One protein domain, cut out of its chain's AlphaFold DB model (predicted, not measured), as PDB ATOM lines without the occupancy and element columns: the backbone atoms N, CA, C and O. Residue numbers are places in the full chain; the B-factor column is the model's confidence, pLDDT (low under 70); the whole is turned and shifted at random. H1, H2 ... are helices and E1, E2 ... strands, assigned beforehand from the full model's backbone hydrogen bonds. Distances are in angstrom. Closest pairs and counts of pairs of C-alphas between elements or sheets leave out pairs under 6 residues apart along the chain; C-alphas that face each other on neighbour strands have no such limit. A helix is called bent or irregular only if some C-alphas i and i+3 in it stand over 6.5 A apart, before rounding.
ATOM      1  N   ALA A 306     326.821 306.003 288.384       70.56
ATOM      2  CA  ALA A 306     327.576 305.750 287.161       70.56
ATOM      3  C   ALA A 306     329.005 305.270 287.464       70.56
ATOM      4  O   ALA A 306     329.430 304.236 286.944       70.56
ATOM      5  N   GLU A 307     329.721 305.955 288.356       73.69
ATOM      6  CA  GLU A 307     331.072 305.562 288.774       73.69
ATOM      7  C   GLU A 307     331.078 304.221 289.503       73.69
ATOM      8  O   GLU A 307     331.952 303.390 289.254       73.69
ATOM      9  N   ARG A 308     330.071 303.951 290.343       80.69
ATOM     10  CA  ARG A 308     329.933 302.647 291.003       80.69
ATOM     11  C   ARG A 308     329.743 301.523 289.988       80.69
ATOM     12  O   ARG A 308     330.334 300.457 290.134       80.69
ATOM     13  N   THR A 309     328.953 301.762 288.944       86.69
ATOM     14  CA  THR A 309     328.738 300.784 287.867       86.69
ATOM     15  C   THR A 309     330.023 300.537 287.071       86.69
ATOM     16  O   THR A 309     330.348 299.388 286.763       86.69
ATOM     17  N   LEU A 310     330.776 301.596 286.770       88.19
ATOM     18  CA  LEU A 310     332.068 301.507 286.093       88.19
ATOM     19  C   LEU A 310     333.098 300.739 286.935       88.19
ATOM     20  O   LEU A 310     333.723 299.802 286.436       88.19
ATOM     21  N   LEU A 311     333.243 301.085 288.217       90.25
ATOM     22  CA  LEU A 311     334.139 300.391 289.143       90.25
ATOM     23  C   LEU A 311     333.754 298.930 289.324       90.25
ATOM     24  O   LEU A 311     334.640 298.083 289.339       90.25
ATOM     25  N   GLN A 312     332.459 298.616 289.389       92.19
ATOM     26  CA  GLN A 312     332.005 297.231 289.469       92.19
ATOM     27  C   GLN A 312     332.424 296.444 288.222       92.19
ATOM     28  O   GLN A 312     332.923 295.330 288.343       92.19
ATOM     29  N   ALA A 313     332.294 297.027 287.026       94.69
ATOM     30  CA  ALA A 313     332.733 296.379 285.793       94.69
ATOM     31  C   ALA A 313     334.258 296.147 285.759       94.69
ATOM     32  O   ALA A 313     334.709 295.103 285.287       94.69
ATOM     33  N   LEU A 314     335.048 297.094 286.278       95.31
ATOM     34  CA  LEU A 314     336.503 296.960 286.429       95.31
ATOM     35  C   LEU A 314     336.876 295.919 287.498       95.31
ATOM     36  O   LEU A 314     337.773 295.110 287.273       95.31
ATOM     37  N   TYR A 315     336.162 295.877 288.621       93.81
ATOM     38  CA  TYR A 315     336.349 294.873 289.667       93.81
ATOM     39  C   TYR A 315     336.041 293.462 289.152       93.81
ATOM     40  O   TYR A 315     336.831 292.541 289.354       93.81
ATOM     41  N   ASP A 316     334.946 293.291 288.407       93.12
ATOM     42  CA  ASP A 316     334.558 292.004 287.821       93.12
ATOM     43  C   ASP A 316     335.647 291.447 286.879       93.12
ATOM     44  O   ASP A 316     335.809 290.226 286.759       93.12
ATOM     45  N   ALA A 317     336.449 292.319 286.251       93.50
ATOM     46  CA  ALA A 317     337.578 291.919 285.410       93.50
ATOM     47  C   ALA A 317     338.712 291.232 286.189       93.50
ATOM     48  O   ALA A 317     339.486 290.474 285.597       93.50
ATOM     49  N   LEU A 318     338.798 291.426 287.512       90.88
ATOM     50  CA  LEU A 318     339.762 290.727 288.362       90.88
ATOM     51  C   LEU A 318     339.494 289.216 288.398       90.88
ATOM     52  O   LEU A 318     340.432 288.464 288.641       90.88
ATOM     53  N   ASN A 319     338.268 288.748 288.121       80.56
ATOM     54  CA  ASN A 319     337.904 287.332 287.931       80.56
ATOM     55  C   ASN A 319     338.514 286.354 288.970       80.56
ATOM     56  O   ASN A 319     339.020 285.287 288.617       80.56
ATOM     57  N   GLY A 320     338.497 286.728 290.256       74.50
ATOM     58  CA  GLY A 320     339.040 285.921 291.361       74.50
ATOM     59  C   GLY A 320     340.563 285.982 291.542       74.50
ATOM     60  O   GLY A 320     341.116 285.173 292.285       74.50
ATOM     61  N   ASN A 321     341.252 286.912 290.871       81.19
ATOM     62  CA  ASN A 321     342.668 287.205 291.114       81.19
ATOM     63  C   ASN A 321     342.902 287.967 292.429       81.19
ATOM     64  O   ASN A 321     344.029 287.970 292.910       81.19
ATOM     65  N   ILE A 322     341.859 288.594 292.982       87.12
ATOM     66  CA  ILE A 322     341.871 289.319 294.255       87.12
ATOM     67  C   ILE A 322     341.257 288.462 295.369       87.12
ATOM     68  O   ILE A 322     340.353 287.669 295.103       87.12
ATOM     69  N   ALA A 323     341.756 288.604 296.601       84.38
ATOM     70  CA  ALA A 323     341.254 287.849 297.753       84.38
ATOM     71  C   ALA A 323     339.937 288.395 298.336       84.38
ATOM     72  O   ALA A 323     339.235 287.650 299.012       84.38
ATOM     73  N   ALA A 324     339.623 289.669 298.090       80.75
ATOM     74  CA  ALA A 324     338.381 290.309 298.519       80.75
ATOM     75  C   ALA A 324     337.166 289.688 297.810       80.75
ATOM     76  O   ALA A 324     337.172 289.568 296.580       80.75
ATOM     77  N   ASP A 325     336.120 289.340 298.566       79.56
ATOM     78  CA  ASP A 325     334.911 288.687 298.042       79.56
ATOM     79  C   ASP A 325     333.959 289.694 297.371       79.56
ATOM     80  O   ASP A 325     333.117 289.314 296.549       79.56
ATOM     81  N   THR A 326     334.088 290.979 297.713       84.31
ATOM     82  CA  THR A 326     333.293 292.075 297.149       84.31
ATOM     83  C   THR A 326     334.157 293.262 296.719       84.31
ATOM     84  O   THR A 326     335.291 293.430 297.168       84.31
ATOM     85  N   MET A 327     333.611 294.114 295.842       84.88
ATOM     86  CA  MET A 327     334.280 295.349 295.416       84.88
ATOM     87  C   MET A 327     334.542 296.284 296.600       84.88
ATOM     88  O   MET A 327     335.609 296.879 296.669       84.88
ATOM     89  N   ASP A 328     333.594 296.393 297.532       78.81
ATOM     90  CA  ASP A 328     333.701 297.305 298.674       78.81
ATOM     91  C   ASP A 328     334.801 296.851 299.659       78.81
ATOM     92  O   ASP A 328     335.527 297.685 300.200       78.81
ATOM     93  N   GLU A 329     335.006 295.536 299.821       79.44
ATOM     94  CA  GLU A 329     336.149 294.968 300.564       79.44
ATOM     95  C   GLU A 329     337.495 295.237 299.878       79.44
ATOM     96  O   GLU A 329     338.530 295.312 300.536       79.44
ATOM     97  N   ALA A 330     337.490 295.409 298.556       81.38
ATOM     98  CA  ALA A 330     338.684 295.609 297.750       81.38
ATOM     99  C   ALA A 330     339.192 297.059 297.735       81.38
ATOM    100  O   ALA A 330     340.005 297.397 296.877       81.38
ATOM    101  N   THR A 331     338.714 297.922 298.643       79.62
ATOM    102  CA  THR A 331     339.117 299.337 298.784       79.62
ATOM    103  C   THR A 331     339.288 300.054 297.429       79.62
ATOM    104  O   THR A 331     340.393 300.461 297.061       79.62
ATOM    105  N   PRO A 332     338.208 300.156 296.633       82.56
ATOM    106  CA  PRO A 332     338.295 300.566 295.241       82.56
ATOM    107  C   PRO A 332     338.601 302.062 295.131       82.56
ATOM    108  O   PRO A 332     338.086 302.882 295.889       82.56
ATOM    109  N   THR A 333     339.415 302.441 294.152       78.75
ATOM    110  CA  THR A 333     339.700 303.843 293.825       78.75
ATOM    111  C   THR A 333     339.677 304.016 292.316       78.75
ATOM    112  O   THR A 333     340.465 303.386 291.612       78.75
ATOM    113  N   LEU A 334     338.789 304.871 291.806       80.38
ATOM    114  CA  LEU A 334     338.844 305.295 290.409       80.38
ATOM    115  C   LEU A 334     340.009 306.281 290.259       80.38
ATOM    116  O   LEU A 334     340.040 307.296 290.947       80.38
ATOM    117  N   LEU A 335     340.984 305.962 289.408       79.06
ATOM    118  CA  LEU A 335     342.201 306.764 289.248       79.06
ATOM    119  C   LEU A 335     342.026 307.834 288.167       79.06
ATOM    120  O   LEU A 335     342.358 308.994 288.380       79.06
ATOM    121  N   GLN A 336     341.519 307.432 286.998       78.31
ATOM    122  CA  GLN A 336     341.302 308.290 285.831       78.31
ATOM    123  C   GLN A 336     340.172 307.720 284.971       78.31
ATOM    124  O   GLN A 336     340.018 306.496 284.877       78.31
ATOM    125  N   SER A 337     339.420 308.588 284.290       82.56
ATOM    126  CA  SER A 337     338.474 308.163 283.255       82.56
ATOM    127  C   SER A 337     338.266 309.222 282.169       82.56
ATOM    128  O   SER A 337     338.395 310.414 282.434       82.56
ATOM    129  N   ALA A 338     337.963 308.786 280.946       77.31
ATOM    130  CA  ALA A 338     337.662 309.651 279.807       77.31
ATOM    131  C   ALA A 338     336.718 308.958 278.821       77.31
ATOM    132  O   ALA A 338     337.002 307.840 278.388       77.31
ATOM    133  N   SER A 339     335.637 309.632 278.421       83.56
ATOM    134  CA  SER A 339     334.696 309.113 277.421       83.56
ATOM    135  C   SER A 339     334.966 309.662 276.019       83.56
ATOM    136  O   SER A 339     335.197 310.854 275.834       83.56
ATOM    137  N   LEU A 340     334.889 308.785 275.016       80.38
ATOM    138  CA  LEU A 340     334.906 309.112 273.591       80.38
ATOM    139  C   LEU A 340     333.987 308.143 272.833       80.38
ATOM    140  O   LEU A 340     334.083 306.928 272.993       80.38
ATOM    141  N   ASP A 341     333.100 308.679 271.989       87.06
ATOM    142  CA  ASP A 341     332.222 307.910 271.091       87.06
ATOM    143  C   ASP A 341     331.385 306.801 271.771       87.06
ATOM    144  O   ASP A 341     331.132 305.744 271.190       87.06
ATOM    145  N   GLY A 342     330.922 307.043 273.004       86.19
ATOM    146  CA  GLY A 342     330.118 306.090 273.788       86.19
ATOM    147  C   GLY A 342     330.927 304.981 274.472       86.19
ATOM    148  O   GLY A 342     330.351 303.987 274.927       86.19
ATOM    149  N   TYR A 343     332.250 305.140 274.532       92.19
ATOM    150  CA  TYR A 343     333.165 304.281 275.274       92.19
ATOM    151  C   TYR A 343     333.959 305.098 276.293       92.19
ATOM    152  O   TYR A 343     334.474 306.161 275.963       92.19
ATOM    153  N   THR A 344     334.127 304.572 277.501       89.38
ATOM    154  CA  THR A 344     334.926 305.187 278.566       89.38
ATOM    155  C   THR A 344     336.227 304.418 278.762       89.38
ATOM    156  O   THR A 344     336.213 303.256 279.165       89.38
ATOM    157  N   LEU A 345     337.369 305.057 278.511       90.06
ATOM    158  CA  LEU A 345     338.669 304.597 279.000       90.06
ATOM    159  C   LEU A 345     338.722 304.865 280.500       90.06
ATOM    160  O   LEU A 345     338.576 306.011 280.907       90.06
ATOM    161  N   ALA A 346     338.939 303.839 281.314       89.94
ATOM    162  CA  ALA A 346     338.975 303.987 282.763       89.94
ATOM    163  C   ALA A 346     340.087 303.153 283.391       89.94
ATOM    164  O   ALA A 346     340.349 302.027 282.956       89.94
ATOM    165  N   ALA A 347     340.701 303.700 284.437       90.12
ATOM    166  CA  ALA A 347     341.661 303.008 285.280       90.12
ATOM    167  C   ALA A 347     341.243 303.069 286.745       90.12
ATOM    168  O   ALA A 347     340.873 304.129 287.250       90.12
ATOM    169  N   ALA A 348     341.335 301.934 287.429       90.62
ATOM    170  CA  ALA A 348     341.005 301.813 288.837       90.62
ATOM    171  C   ALA A 348     342.050 300.994 289.594       90.62
ATOM    172  O   ALA A 348     342.638 300.048 289.060       90.62
ATOM    173  N   SER A 349     342.241 301.362 290.855       90.81
ATOM    174  CA  SER A 349     343.001 300.613 291.840       90.81
ATOM    175  C   SER A 349     342.057 299.799 292.715       90.81
ATOM    176  O   SER A 349     341.028 300.303 293.162       90.81
ATOM    177  N   PHE A 350     342.454 298.570 293.019       90.44
ATOM    178  CA  PHE A 350     341.841 297.726 294.039       90.44
ATOM    179  C   PHE A 350     342.944 297.174 294.935       90.44
ATOM    180  O   PHE A 350     344.074 296.976 294.485       90.44
ATOM    181  N   ARG A 351     342.652 296.914 296.200       87.12
ATOM    182  CA  ARG A 351     343.631 296.411 297.160       87.12
ATOM    183  C   ARG A 351     342.988 295.386 298.084       87.12
ATOM    184  O   ARG A 351     341.876 295.576 298.564       87.12
ATOM    185  N   ASP A 352     343.729 294.311 298.318       83.12
ATOM    186  CA  ASP A 352     343.474 293.339 299.378       83.12
ATOM    187  C   ASP A 352     344.631 293.356 300.396       83.12
ATOM    188  O   ASP A 352     345.563 294.162 300.291       83.12
ATOM    189  N   ASP A 353     344.594 292.455 301.378       78.06
ATOM    190  CA  ASP A 353     345.615 292.346 302.431       78.06
ATOM    191  C   ASP A 353     347.046 292.112 301.911       78.06
ATOM    192  O   ASP A 353     348.024 292.291 302.644       78.06
ATOM    193  N   TYR A 354     347.202 291.661 300.665       78.56
ATOM    194  CA  TYR A 354     348.472 291.185 300.125       78.56
ATOM    195  C   TYR A 354     348.995 292.025 298.964       78.56
ATOM    196  O   TYR A 354     350.217 292.111 298.779       78.56
ATOM    197  N   SER A 355     348.096 292.598 298.170       87.19
ATOM    198  CA  SER A 355     348.413 293.124 296.853       87.19
ATOM    199  C   SER A 355     347.579 294.340 296.480       87.19
ATOM    200  O   SER A 355     346.447 294.532 296.919       87.19
ATOM    201  N   VAL A 356     348.179 295.152 295.615       89.81
ATOM    202  CA  VAL A 356     347.517 296.257 294.925       89.81
ATOM    203  C   VAL A 356     347.351 295.859 293.468       89.81
ATOM    204  O   VAL A 356     348.283 295.319 292.865       89.81
ATOM    205  N   TYR A 357     346.173 296.119 292.921       93.38
ATOM    206  CA  TYR A 357     345.759 295.758 291.576       93.38
ATOM    207  C   TYR A 357     345.428 297.022 290.794       93.38
ATOM    208  O   TYR A 357     344.689 297.872 291.278       93.38
ATOM    209  N   LEU A 358     345.941 297.112 289.572       95.12
ATOM    210  CA  LEU A 358     345.570 298.115 288.584       95.12
ATOM    211  C   LEU A 358     344.733 297.437 287.506       95.12
ATOM    212  O   LEU A 358     345.188 296.480 286.871       95.12
ATOM    213  N   VAL A 359     343.532 297.954 287.277       96.88
ATOM    214  CA  VAL A 359     342.675 297.533 286.171       96.88
ATOM    215  C   VAL A 359     342.498 298.702 285.220       96.88
ATOM    216  O   VAL A 359     342.102 299.780 285.654       96.88
ATOM    217  N   ILE A 360     342.766 298.486 283.932       97.56
ATOM    218  CA  ILE A 360     342.504 299.472 282.877       97.56
ATOM    219  C   ILE A 360     341.608 298.836 281.826       97.56
ATOM    220  O   ILE A 360     341.942 297.783 281.277       97.56
ATOM    221  N   GLY A 361     340.475 299.470 281.539       96.69
ATOM    222  CA  GLY A 361     339.447 298.946 280.646       96.69
ATOM    223  C   GLY A 361     338.865 300.012 279.721       96.69
ATOM    224  O   GLY A 361     338.934 301.204 280.003       96.69
ATOM    225  N   SER A 362     338.276 299.557 278.614       96.50
ATOM    226  CA  SER A 362     337.370 300.360 277.787       96.50
ATOM    227  C   SER A 362     335.939 299.888 278.042       96.50
ATOM    228  O   SER A 362     335.608 298.737 277.750       96.50
ATOM    229  N   TYR A 363     335.114 300.750 278.624       95.06
ATOM    230  CA  TYR A 363     333.743 300.482 279.043       95.06
ATOM    231  C   TYR A 363     332.751 300.986 277.995       95.06
ATOM    232  O   TYR A 363     332.723 302.167 277.685       95.06
ATOM    233  N   GLU A 364     331.928 300.102 277.435       95.75
ATOM    234  CA  GLU A 364     330.879 300.475 276.485       95.75
ATOM    235  C   GLU A 364     329.626 300.930 277.241       95.75
ATOM    236  O   GLU A 364     328.900 300.107 277.808       95.75
ATOM    237  N   GLU A 365     329.339 302.232 277.206       89.81
ATOM    238  CA  GLU A 365     328.272 302.862 277.997       89.81
ATOM    239  C   GLU A 365     326.890 302.259 277.693       89.81
ATOM    240  O   GLU A 365     326.069 302.052 278.584       89.81
ATOM    241  N   ALA A 366     326.641 301.898 276.430       89.69
ATOM    242  CA  ALA A 366     325.359 301.348 275.995       89.69
ATOM    243  C   ALA A 366     325.079 299.930 276.524       89.69
ATOM    244  O   ALA A 366     323.918 299.570 276.738       89.69
ATOM    245  N   SER A 367     326.115 299.097 276.675       90.06
ATOM    246  CA  SER A 367     325.964 297.714 277.147       90.06
ATOM    247  C   SER A 367     326.298 297.545 278.626       90.06
ATOM    248  O   SER A 367     325.924 296.525 279.215       90.06
ATOM    249  N   GLY A 368     326.970 298.536 279.212       89.00
ATOM    250  CA  GLY A 368     327.441 298.538 280.585       89.00
ATOM    251  C   GLY A 368     328.560 297.528 280.838       89.00
ATOM    252  O   GLY A 368     328.622 296.945 281.919       89.00
ATOM    253  N   LYS A 369     329.386 297.233 279.826       92.25
ATOM    254  CA  LYS A 369     330.402 296.172 279.880       92.25
ATOM    255  C   LYS A 369     331.755 296.640 279.385       92.25
ATOM    256  O   LYS A 369     331.847 297.462 278.479       92.25
ATOM    257  N   LEU A 370     332.801 296.019 279.918       95.50
ATOM    258  CA  LEU A 370     334.141 296.158 279.370       95.50
ATOM    259  C   LEU A 370     334.270 295.451 278.020       95.50
ATOM    260  O   LEU A 370     333.722 294.370 277.785       95.50
ATOM    261  N   THR A 371     335.039 296.078 277.148       94.06
ATOM    262  CA  THR A 371     335.480 295.542 275.869       94.06
ATOM    263  C   THR A 371     336.865 294.914 276.008       94.06
ATOM    264  O   THR A 371     337.686 295.325 276.829       94.06
ATOM    265  N   ASP A 372     337.145 293.906 275.181       88.44
ATOM    266  CA  ASP A 372     338.485 293.326 275.103       88.44
ATOM    267  C   ASP A 372     339.412 294.197 274.228       88.44
ATOM    268  O   ASP A 372     339.023 294.562 273.108       88.44
ATOM    269  N   PRO A 373     340.673 294.436 274.643       92.06
ATOM    270  CA  PRO A 373     341.330 293.879 275.832       92.06
ATOM    271  C   PRO A 373     341.154 294.747 277.095       92.06
ATOM    272  O   PRO A 373     341.001 295.958 277.001       92.06
ATOM    273  N   THR A 374     341.261 294.120 278.269       94.12
ATOM    274  CA  THR A 374     341.354 294.775 279.590       94.12
ATOM    275  C   THR A 374     342.699 294.423 280.228       94.12
ATOM    276  O   THR A 374     343.110 293.260 280.188       94.12
ATOM    277  N   LEU A 375     343.400 295.408 280.793       94.44
ATOM    278  CA  LEU A 375     344.613 295.190 281.579       94.44
ATOM    279  C   LEU A 375     344.236 294.846 283.016       94.44
ATOM    280  O   LEU A 375     343.472 295.579 283.637       94.44
ATOM    281  N   VAL A 376     344.830 293.782 283.549       93.94
ATOM    282  CA  VAL A 376     344.832 293.477 284.981       93.94
ATOM    283  C   VAL A 376     346.282 293.251 285.386       93.94
ATOM    284  O   VAL A 376     346.896 292.272 284.959       93.94
ATOM    285  N   ALA A 377     346.829 294.169 286.176       91.88
ATOM    286  CA  ALA A 377     348.181 294.101 286.716       91.88
ATOM    287  C   ALA A 377     348.131 294.123 288.248       91.88
ATOM    288  O   ALA A 377     347.199 294.667 288.836       91.88
ATOM    289  N   SER A 378     349.119 293.518 288.903       91.88
ATOM    290  CA  SER A 378     349.164 293.442 290.365       91.88
ATOM    291  C   SER A 378     350.590 293.473 290.880       91.88
ATOM    292  O   SER A 378     351.478 292.873 290.273       91.88
ATOM    293  N   THR A 379     350.785 294.060 292.051       89.38
ATOM    294  CA  THR A 379     352.082 294.113 292.726       89.38
ATOM    295  C   THR A 379     351.939 293.891 294.236       89.38
ATOM    296  O   THR A 379     350.829 293.770 294.767       89.38
ATOM    297  N   ARG A 380     353.066 293.775 294.942       82.88
ATOM    298  CA  ARG A 380     353.137 293.712 296.411       82.88
ATOM    299  C   ARG A 380     353.723 295.012 296.947       82.88
ATOM    300  O   ARG A 380     354.878 295.324 296.660       82.88
ATOM    301  N   GLY A 381     352.934 295.723 297.752       69.38
ATOM    302  CA  GLY A 381     353.252 297.091 298.172       69.38
ATOM    303  C   GLY A 381     353.228 298.082 297.000       69.38
ATOM    304  O   GLY A 381     353.242 297.671 295.847       69.38
ATOM    305  N   GLY A 382     353.191 299.383 297.289       79.38
ATOM    306  CA  GLY A 382     353.140 300.431 296.262       79.38
ATOM    307  C   GLY A 382     351.741 300.959 295.969       79.38
ATOM    308  O   GLY A 382     350.771 300.623 296.660       79.38
ATOM    309  N   ALA A 383     351.657 301.787 294.931       84.38
ATOM    310  CA  ALA A 383     350.412 302.281 294.359       84.38
ATOM    311  C   ALA A 383     350.535 302.403 292.831       84.38
ATOM    312  O   ALA A 383     351.625 302.683 292.329       84.38
ATOM    313  N   PRO A 384     349.442 302.179 292.082       87.88
ATOM    314  CA  PRO A 384     349.376 302.585 290.691       87.88
ATOM    315  C   PRO A 384     349.382 304.104 290.598       87.88
ATOM    316  O   PRO A 384     348.671 304.778 291.344       87.88
ATOM    317  N   HIS A 385     350.101 304.620 289.614       84.69
ATOM    318  CA  HIS A 385     350.035 306.023 289.243       84.69
ATOM    319  C   HIS A 385     349.599 306.137 287.797       84.69
ATOM    320  O   HIS A 385     350.013 305.348 286.947       84.69
ATOM    321  N   THR A 386     348.735 307.104 287.515       84.31
ATOM    322  CA  THR A 386     348.153 307.261 286.184       84.31
ATOM    323  C   THR A 386     348.021 308.722 285.807       84.31
ATOM    324  O   THR A 386     347.625 309.540 286.637       84.31
ATOM    325  N   ARG A 387     348.252 309.026 284.531       79.06
ATOM    326  CA  ARG A 387     348.014 310.343 283.950       79.06
ATOM    327  C   ARG A 387     347.201 310.203 282.674       79.06
ATOM    328  O   ARG A 387     347.597 309.483 281.758       79.06
ATOM    329  N   LEU A 388     346.070 310.896 282.629       75.69
ATOM    330  CA  LEU A 388     345.262 311.032 281.426       75.69
ATOM    331  C   LEU A 388     345.743 312.249 280.627       75.69
ATOM    332  O   LEU A 388     345.983 313.307 281.205       75.69
ATOM    333  N   PHE A 389     345.864 312.098 279.314       73.62
ATOM    334  CA  PHE A 389     346.199 313.172 278.384       73.62
ATOM    335  C   PHE A 389     345.554 312.909 277.017       73.62
ATOM    336  O   PHE A 389     345.054 311.815 276.738       73.62
ATOM    337  N   LEU A 390     345.542 313.919 276.152       72.44
ATOM    338  CA  LEU A 390     345.077 313.773 274.776       72.44
ATOM    339  C   LEU A 390     346.273 313.641 273.844       72.44
ATOM    340  O   LEU A 390     347.206 314.432 273.900       72.44
ATOM    341  N   GLN A 391     346.209 312.676 272.935       72.75
ATOM    342  CA  GLN A 391     347.172 312.558 271.850       72.75
ATOM    343  C   GLN A 391     346.421 312.509 270.529       72.75
ATOM    344  O   GLN A 391     345.591 311.623 270.316       72.75
ATOM    345  N   ASP A 392     346.674 313.493 269.666       75.44
ATOM    346  CA  ASP A 392     345.938 313.692 268.413       75.44
ATOM    347  C   ASP A 392     344.407 313.724 268.623       75.44
ATOM    348  O   ASP A 392     343.635 313.166 267.842       75.44
ATOM    349  N   GLY A 393     343.958 314.337 269.727       68.06
ATOM    350  CA  GLY A 393     342.542 314.433 270.105       68.06
ATOM    351  C   GLY A 393     341.916 313.135 270.634       68.06
ATOM    352  O   GLY A 393     340.707 313.091 270.842       68.06
ATOM    353  N   THR A 394     342.709 312.083 270.857       77.75
ATOM    354  CA  THR A 394     342.232 310.797 271.386       77.75
ATOM    355  C   THR A 394     342.694 310.605 272.836       77.75
ATOM    356  O   THR A 394     343.885 310.797 273.101       77.75
ATOM    357  N   PRO A 395     341.811 310.188 273.767       79.56
ATOM    358  CA  PRO A 395     342.191 309.884 275.143       79.56
ATOM    359  C   PRO A 395     343.272 308.805 275.232       79.56
ATOM    360  O   PRO A 395     343.079 307.665 274.788       79.56
ATOM    361  N   SER A 396     344.391 309.185 275.842       83.56
ATOM    362  CA  SER A 396     345.534 308.339 276.159       83.56
ATOM    363  C   SER A 396     345.773 308.352 277.667       83.56
ATOM    364  O   SER A 396     345.634 309.373 278.334       83.56
ATOM    365  N   LEU A 397     346.136 307.201 278.214       89.31
ATOM    366  CA  LEU A 397     346.401 307.017 279.630       89.31
ATOM    367  C   LEU A 397     347.793 306.415 279.806       89.31
ATOM    368  O   LEU A 397     348.050 305.286 279.384       89.31
ATOM    369  N   LEU A 398     348.673 307.173 280.448       90.75
ATOM    370  CA  LEU A 398     349.949 306.700 280.966       90.75
ATOM    371  C   LEU A 398     349.718 306.053 282.332       90.75
ATOM    372  O   LEU A 398     348.998 306.611 283.161       90.75
ATOM    373  N   TYR A 399     350.341 304.905 282.578       95.56
ATOM    374  CA  TYR A 399     350.319 304.243 283.877       95.56
ATOM    375  C   TYR A 399     351.698 303.719 284.281       95.56
ATOM    376  O   TYR A 399     352.455 303.221 283.442       95.56
ATOM    377  N   THR A 400     351.974 303.760 285.583       95.69
ATOM    378  CA  THR A 400     353.064 303.033 286.237       95.69
ATOM    379  C   THR A 400     352.499 302.213 287.398       95.69
ATOM    380  O   THR A 400     351.597 302.651 288.113       95.69
ATOM    381  N   LEU A 401     352.989 300.987 287.576       94.31
ATOM    382  CA  LEU A 401     352.668 300.153 288.731       94.31
ATOM    383  C   LEU A 401     353.940 299.472 289.219       94.31
ATOM    384  O   LEU A 401     354.352 298.439 288.689       94.31
ATOM    385  N   ASN A 402     354.521 300.038 290.270       92.31
ATOM    386  CA  ASN A 402     355.732 299.532 290.891       92.31
ATOM    387  C   ASN A 402     355.418 298.915 292.252       92.31
ATOM    388  O   ASN A 402     354.503 299.339 292.960       92.31
ATOM    389  N   GLY A 403     356.204 297.923 292.651       89.06
ATOM    390  CA  GLY A 403     356.204 297.460 294.030       89.06
ATOM    391  C   GLY A 403     357.519 296.840 294.451       89.06
ATOM    392  O   GLY A 403     358.512 296.834 293.720       89.06
ATOM    393  N   MET A 404     357.527 296.327 295.677       84.81
ATOM    394  CA  MET A 404     358.731 295.811 296.306       84.81
ATOM    395  C   MET A 404     358.479 294.439 296.915       84.81
ATOM    396  O   MET A 404     357.542 294.213 297.678       84.81
ATOM    397  N   SER A 405     359.372 293.500 296.618       80.44
ATOM    398  CA  SER A 405     359.353 292.164 297.204       80.44
ATOM    399  C   SER A 405     360.760 291.773 297.615       80.44
ATOM    400  O   SER A 405     361.688 291.836 296.813       80.44
ATOM    401  N   GLN A 406     360.931 291.382 298.881       75.62
ATOM    402  CA  GLN A 406     362.233 291.000 299.448       75.62
ATOM    403  C   GLN A 406     363.333 292.065 299.250       75.62
ATOM    404  O   GLN A 406     364.499 291.728 299.066       75.62
ATOM    405  N   GLY A 407     362.960 293.350 299.273       72.00
ATOM    406  CA  GLY A 407     363.882 294.470 299.050       72.00
ATOM    407  C   GLY A 407     364.234 294.733 297.581       72.00
ATOM    408  O   GLY A 407     365.058 295.604 297.314       72.00
ATOM    409  N   LEU A 408     363.634 294.007 296.629       78.69
ATOM    410  CA  LEU A 408     363.827 294.203 295.192       78.69
ATOM    411  C   LEU A 408     362.632 294.970 294.613       78.69
ATOM    412  O   LEU A 408     361.491 294.533 294.783       78.69
ATOM    413  N   LEU A 409     362.906 296.089 293.940       85.31
ATOM    414  CA  LEU A 409     361.916 296.856 293.179       85.31
ATOM    415  C   LEU A 409     361.696 296.230 291.803       85.31
ATOM    416  O   LEU A 409     362.647 295.766 291.172       85.31
ATOM    417  N   TYR A 410     360.446 296.234 291.366       87.81
ATOM    418  CA  TYR A 410     359.994 295.796 290.050       87.81
ATOM    419  C   TYR A 410     358.701 296.541 289.711       87.81
ATOM    420  O   TYR A 410     358.013 297.031 290.609       87.81
ATOM    421  N   GLY A 411     358.342 296.587 288.436       90.56
ATOM    422  CA  GLY A 411     357.096 297.202 288.017       90.56
ATOM    423  C   GLY A 411     356.876 297.107 286.522       90.56
ATOM    424  O   GLY A 411     357.778 296.734 285.777       90.56
ATOM    425  N   ASP A 412     355.664 297.456 286.119       90.62
ATOM    426  CA  ASP A 412     355.239 297.524 284.727       90.62
ATOM    427  C   ASP A 412     354.725 298.935 284.437       90.62
ATOM    428  O   ASP A 412     354.179 299.614 285.312       90.62
ATOM    429  N   SER A 413     354.878 299.405 283.203       96.12
ATOM    430  CA  SER A 413     354.366 300.715 282.789       96.12
ATOM    431  C   SER A 413     353.970 300.719 281.318       96.12
ATOM    432  O   SER A 413     354.419 299.889 280.525       96.12
ATOM    433  N   GLY A 414     353.108 301.648 280.933       96.88
ATOM    434  CA  GLY A 414     352.651 301.724 279.555       96.88
ATOM    435  C   GLY A 414     351.808 302.951 279.270       96.88
ATOM    436  O   GLY A 414     351.296 303.599 280.178       96.88
ATOM    437  N   VAL A 415     351.634 303.228 277.982       96.88
ATOM    438  CA  VAL A 415     350.630 304.177 277.505       96.88
ATOM    439  C   VAL A 415     349.619 303.429 276.662       96.88
ATOM    440  O   VAL A 415     349.976 302.733 275.703       96.88
ATOM    441  N   VAL A 416     348.352 303.587 277.022       95.31
ATOM    442  CA  VAL A 416     347.215 302.983 276.337       95.31
ATOM    443  C   VAL A 416     346.288 304.058 275.794       95.31
ATOM    444  O   VAL A 416     346.015 305.046 276.460       95.31
ATOM    445  N   GLN A 417     345.794 303.853 274.581       92.56
ATOM    446  CA  GLN A 417     344.880 304.761 273.903       92.56
ATOM    447  C   GLN A 417     343.549 304.065 273.605       92.56
ATOM    448  O   GLN A 417     343.519 302.866 273.301       92.56
ATOM    449  N   LEU A 418     342.453 304.823 273.663       89.88
ATOM    450  CA  LEU A 418     341.121 304.354 273.282       89.88
ATOM    451  C   LEU A 418     340.917 304.489 271.765       89.88
ATOM    452  O   LEU A 418     340.763 305.592 271.252       89.88
ATOM    453  N   ARG A 419     340.901 303.371 271.029       89.31
ATOM    454  CA  ARG A 419     340.670 303.336 269.571       89.31
ATOM    455  C   ARG A 419     339.557 302.361 269.222       89.31
ATOM    456  O   ARG A 419     339.634 301.190 269.586       89.31
ATOM    457  N   ASP A 420     338.544 302.829 268.494       88.88
ATOM    458  CA  ASP A 420     337.390 302.019 268.068       88.88
ATOM    459  C   ASP A 420     336.739 301.247 269.238       88.88
ATOM    460  O   ASP A 420     336.431 300.054 269.132       88.88
ATOM    461  N   GLY A 421     336.608 301.917 270.388       89.06
ATOM    462  CA  GLY A 421     336.058 301.338 271.612       89.06
ATOM    463  C   GLY A 421     336.935 300.273 272.269       89.06
ATOM    464  O   GLY A 421     336.429 299.497 273.071       89.06
ATOM    465  N   LYS A 422     338.231 300.186 271.941       92.81
ATOM    466  CA  LYS A 422     339.170 299.200 272.499       92.81
ATOM    467  C   LYS A 422     340.470 299.838 272.955       92.81
ATOM    468  O   LYS A 422     340.891 300.869 272.436       92.81
ATOM    469  N   LEU A 423     341.142 299.160 273.878       95.00
ATOM    470  CA  LEU A 423     342.475 299.539 274.328       95.00
ATOM    471  C   LEU A 423     343.551 299.156 273.302       95.00
ATOM    472  O   LEU A 423     343.593 298.021 272.810       95.00
ATOM    473  N   PHE A 424     344.449 300.096 273.018       93.19
ATOM    474  CA  PHE A 424     345.606 299.912 272.149       93.19
ATOM    475  C   PHE A 424     346.852 300.530 272.792       93.19
ATOM    476  O   PHE A 424     346.867 301.730 273.053       93.19
ATOM    477  N   TRP A 425     347.900 299.737 273.042       95.94
ATOM    478  CA  TRP A 425     349.146 300.270 273.595       95.94
ATOM    479  C   TRP A 425     349.957 300.949 272.510       95.94
ATOM    480  O   TRP A 425     350.032 300.462 271.379       95.94
ATOM    481  N   ILE A 426     350.562 302.068 272.879       95.31
ATOM    482  CA  ILE A 426     351.437 302.862 272.013       95.31
ATOM    483  C   ILE A 426     352.850 303.007 272.588       95.31
ATOM    484  O   ILE A 426     353.756 303.415 271.873       95.31
ATOM    485  N   TRP A 427     353.049 302.642 273.858       96.56
ATOM    486  CA  TRP A 427     354.350 302.630 274.525       96.56
ATOM    487  C   TRP A 427     354.348 301.620 275.694       96.56
ATOM    488  O   TRP A 427     353.293 301.432 276.313       96.56
ATOM    489  N   PRO A 428     355.479 300.951 276.009       95.00
ATOM    490  CA  PRO A 428     356.770 300.972 275.298       95.00
ATOM    491  C   PRO A 428     356.760 300.156 273.997       95.00
ATOM    492  O   PRO A 428     357.707 300.192 273.216       95.00
ATOM    493  N   VAL A 429     355.677 299.416 273.754       94.50
ATOM    494  CA  VAL A 429     355.473 298.611 272.551       94.50
ATOM    495  C   VAL A 429     354.102 298.924 271.966       94.50
ATOM    496  O   VAL A 429     353.115 299.022 272.693       94.50
ATOM    497  N   GLU A 430     354.031 299.038 270.644       94.31
ATOM    498  CA  GLU A 430     352.769 299.260 269.943       94.31
ATOM    499  C   GLU A 430     351.987 297.949 269.743       94.31
ATOM    500  O   GLU A 430     352.500 296.969 269.189       94.31
ATOM    501  N   GLY A 431     350.710 297.936 270.129       92.88
ATOM    502  CA  GLY A 431     349.776 296.843 269.851       92.88
ATOM    503  C   GLY A 431     349.040 296.291 271.072       92.88
ATOM    504  O   GLY A 431     349.115 296.807 272.178       92.88
ATOM    505  N   ASN A 432     348.269 295.220 270.873       91.62
ATOM    506  CA  ASN A 432     347.540 294.569 271.964       91.62
ATOM    507  C   ASN A 432     348.466 293.628 272.752       91.62
ATOM    508  O   ASN A 432     348.688 292.489 272.331       91.62
ATOM    509  N   ILE A 433     348.959 294.078 273.909       92.88
ATOM    510  CA  ILE A 433     349.860 293.294 274.773       92.88
ATOM    511  C   ILE A 433     349.158 292.123 275.481       92.88
ATOM    512  O   ILE A 433     349.809 291.162 275.891       92.88
ATOM    513  N   MET A 434     347.827 292.160 275.587       90.94
ATOM    514  CA  MET A 434     347.031 291.117 276.247       90.94
ATOM    515  C   MET A 434     346.719 289.939 275.314       90.94
ATOM    516  O   MET A 434     346.293 288.870 275.759       90.94
ATOM    517  N   GLN A 435     346.939 290.093 274.004       88.69
ATOM    518  CA  GLN A 435     346.686 289.036 273.034       88.69
ATOM    519  C   GLN A 435     347.854 288.040 272.976       88.69
ATOM    520  O   GLN A 435     348.942 288.354 272.486       88.69
ATOM    521  N   LEU A 436     347.585 286.800 273.401       87.00
ATOM    522  CA  LEU A 436     348.575 285.723 273.445       87.00
ATOM    523  C   LEU A 436     349.214 285.448 272.072       87.00
ATOM    524  O   LEU A 436     348.517 285.211 271.082       87.00
ATOM    525  N   GLY A 437     350.547 285.407 272.036       86.50
ATOM    526  CA  GLY A 437     351.329 285.064 270.844       86.50
ATOM    527  C   GLY A 437     351.504 286.204 269.838       86.50
ATOM    528  O   GLY A 437     351.949 285.954 268.716       86.50
ATOM    529  N   THR A 438     351.151 287.437 270.207       90.62
ATOM    530  CA  THR A 438     351.477 288.633 269.418       90.62
ATOM    531  C   THR A 438     352.896 289.114 269.696       90.62
ATOM    532  O   THR A 438     353.437 288.907 270.781       90.62
ATOM    533  N   GLN A 439     353.495 289.801 268.720       93.12
ATOM    534  CA  GLN A 439     354.804 290.432 268.902       93.12
ATOM    535  C   GLN A 439     354.772 291.442 270.063       93.12
ATOM    536  O   GLN A 439     355.649 291.395 270.912       93.12
ATOM    537  N   ALA A 440     353.692 292.230 270.173       92.81
ATOM    538  CA  ALA A 440     353.498 293.199 271.250       92.81
ATOM    539  C   ALA A 440     353.608 292.569 272.649       92.81
ATOM    540  O   ALA A 440     354.376 293.041 273.483       92.81
ATOM    541  N   GLN A 441     352.920 291.446 272.882       92.38
ATOM    542  CA  GLN A 441     353.049 290.690 274.132       92.38
ATOM    543  C   GLN A 441     354.480 290.174 274.356       92.38
ATOM    544  O   GLN A 441     354.983 290.185 275.478       92.38
ATOM    545  N   THR A 442     355.112 289.669 273.295       92.81
ATOM    546  CA  THR A 442     356.430 289.023 273.386       92.81
ATOM    547  C   THR A 442     357.551 290.029 273.650       92.81
ATOM    548  O   THR A 442     358.587 289.626 274.165       92.81
ATOM    549  N   ASP A 443     357.337 291.306 273.335       94.62
ATOM    550  CA  ASP A 443     358.303 292.383 273.551       94.62
ATOM    551  C   ASP A 443     358.052 293.140 274.866       94.62
ATOM    552  O   ASP A 443     359.009 293.477 275.558       94.62
ATOM    553  N   TYR A 444     356.787 293.346 275.257       95.00
ATOM    554  CA  TYR A 444     356.425 294.133 276.445       95.00
ATOM    555  C   TYR A 444     356.949 293.530 277.759       95.00
ATOM    556  O   TYR A 444     357.656 294.196 278.508       95.00
ATOM    557  N   PHE A 445     356.636 292.261 278.051       89.69
ATOM    558  CA  PHE A 445     357.018 291.657 279.338       89.69
ATOM    559  C   PHE A 445     358.538 291.495 279.509       89.69
ATOM    560  O   PHE A 445     359.032 291.716 280.612       89.69
ATOM    561  N   PRO A 446     359.311 291.119 278.469       91.81
ATOM    562  CA  PRO A 446     360.767 291.110 278.584       91.81
ATOM    563  C   PRO A 446     361.393 292.496 278.736       91.81
ATOM    564  O   PRO A 446     362.442 292.576 279.361       91.81
ATOM    565  N   TYR A 447     360.784 293.557 278.194       94.38
ATOM    566  CA  TYR A 447     361.284 294.924 278.359       94.38
ATOM    567  C   TYR A 447     361.269 295.354 279.835       94.38
ATOM    568  O   TYR A 447     362.286 295.783 280.365       94.38
ATOM    569  N   TRP A 448     360.164 295.121 280.549       93.69
ATOM    570  CA  TRP A 448     360.061 295.431 281.985       93.69
ATOM    571  C   TRP A 448     360.819 294.458 282.905       93.69
ATOM    572  O   TRP A 448     360.850 294.637 284.119       93.69
ATOM    573  N   ALA A 449     361.481 293.434 282.355       90.12
ATOM    574  CA  ALA A 449     362.310 292.533 283.153       90.12
ATOM    575  C   ALA A 449     363.621 293.190 283.624       90.12
ATOM    576  O   ALA A 449     364.166 292.779 284.650       90.12
ATOM    577  N   ASP A 450     364.132 294.169 282.873       90.69
ATOM    578  CA  ASP A 450     365.356 294.921 283.170       90.69
ATOM    579  C   ASP A 450     365.173 296.447 283.087       90.69
ATOM    580  O   ASP A 450     366.160 297.181 283.178       90.69
TER     581      ASP A 450
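AT A GLANCE: This is residues 306 to 450 of the 882 residues of an uncharacterized protein of Pseudoflavonifractor sp. AF19-9AC (UniProt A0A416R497). Two four-stranded antiparallel sheets lie face to face as a sandwich, their strands running nearly in line; one sheet, E1 to E4, curls round helix H1 on its face away from the other sheet, E5 to E8. E4 bends sharply, the long hairpin E6 and E7 makes much of the length of the second sheet, and H2 follows E8 near E7. The printed part has 145 residues, with two named helices and eight named strands in the order H1, E1 to E8, H2; each sheet follows the chain, E1 E2 E3 E4 and E5 E6 E7 E8, and the class is mixed, helices and strands. The whole is compact, with a radius of gyration of the C-alphas of 14.6 A, and rounded, with spans of 44 by 35 by 27 A.

HOW THE PARTS SIT: One sheet holds E5, residues 384 to 391, E6, residues 394 to 405, E7, residues 408 to 419, and E8, residues 422 to 427. It is a meander, each strand the antiparallel neighbour of the one before, strongly twisted, with edge strands E5 and E8. In the hairpin E5 and E6, N 387 and O 398 are 2.9 A apart, within hydrogen-bond range. In the hairpin E6 and E7, N 401 and O 412 are within range at 2.9 A, and in the hairpin E7 and E8, N 417 and O 424 at 2.8 A. The directions of E7 and E8 differ by 126 degrees. The other sheet, also a strongly twisted meander, holds E1, residues 333 to 340, E2, residues 343 to 351, E3, residues 356 to 364, and E4, residues 369 to 379; its edge strands are E1 and E4. E4 bends by 90 degrees at residue 372. Within hydrogen-bond range are N 335 and O 347 of the hairpin E1 and E2, 2.8 A, N 348 and O 359 of the hairpin E2 and E3, 2.9 A, and N 358 and O 377 of the hairpin E3 and E4, 2.8 A. The two sheets form a sandwich, two sheets face to face, 10.0 A centre to centre where they face each other, with strands at 11 degrees. The closest C-alphas of E4 and E6 are those of Thr 379 and Gly 403, 5.5 A; those of E3 and E8 are Ser 362 and Lys 422, 5.7 A. H1, residues 306 to 316, is on the sheet of E1 to E4, which curls round it, two layers with the helix on one face; its closest C-alpha pair with E3 is Leu 314 and Val 359, 6.2 A. H2, residues 439 to 447, is on the sheet of E5 to E8 at a height of 10.0 A, and is near E7, with 5 pairs of C-alphas within 10 A. H1 and H2 are apart. Every O i to N i+4 pair is within hydrogen-bond range in H1, and 3 of 5 in H2.

IN THESE COORDINATES: H1 begins with C-alpha 306 at (327.576, 305.750, 287.161) and is 15.4 A long. E6, 36.2 A, runs from C-alpha 394 at (342.232, 310.797, 271.386), and E7 is 35.7 A. E2, E3 and E4 measure 25.5, 25.2 and 25.3 A, E1 and E5 21.5 and 21.4 A, and E8 15.7 A. H2, 12.3 A, ends with C-alpha 447 at (361.284, 294.924, 278.359); it is only just irregular, C-alphas 442 and 445 being 6.54 A apart.

THE WHOLE: The two C-alphas farthest apart, those of Ala 366 and Gly 407, are 45.4 A apart. The printed part has no cut. The links H1 to E1, of 16 residues, and E8 to H2, of 11, are long; the other links are tight. The mean pLDDT of the printed part is 87.7, and residues 381 and 393 are under 70.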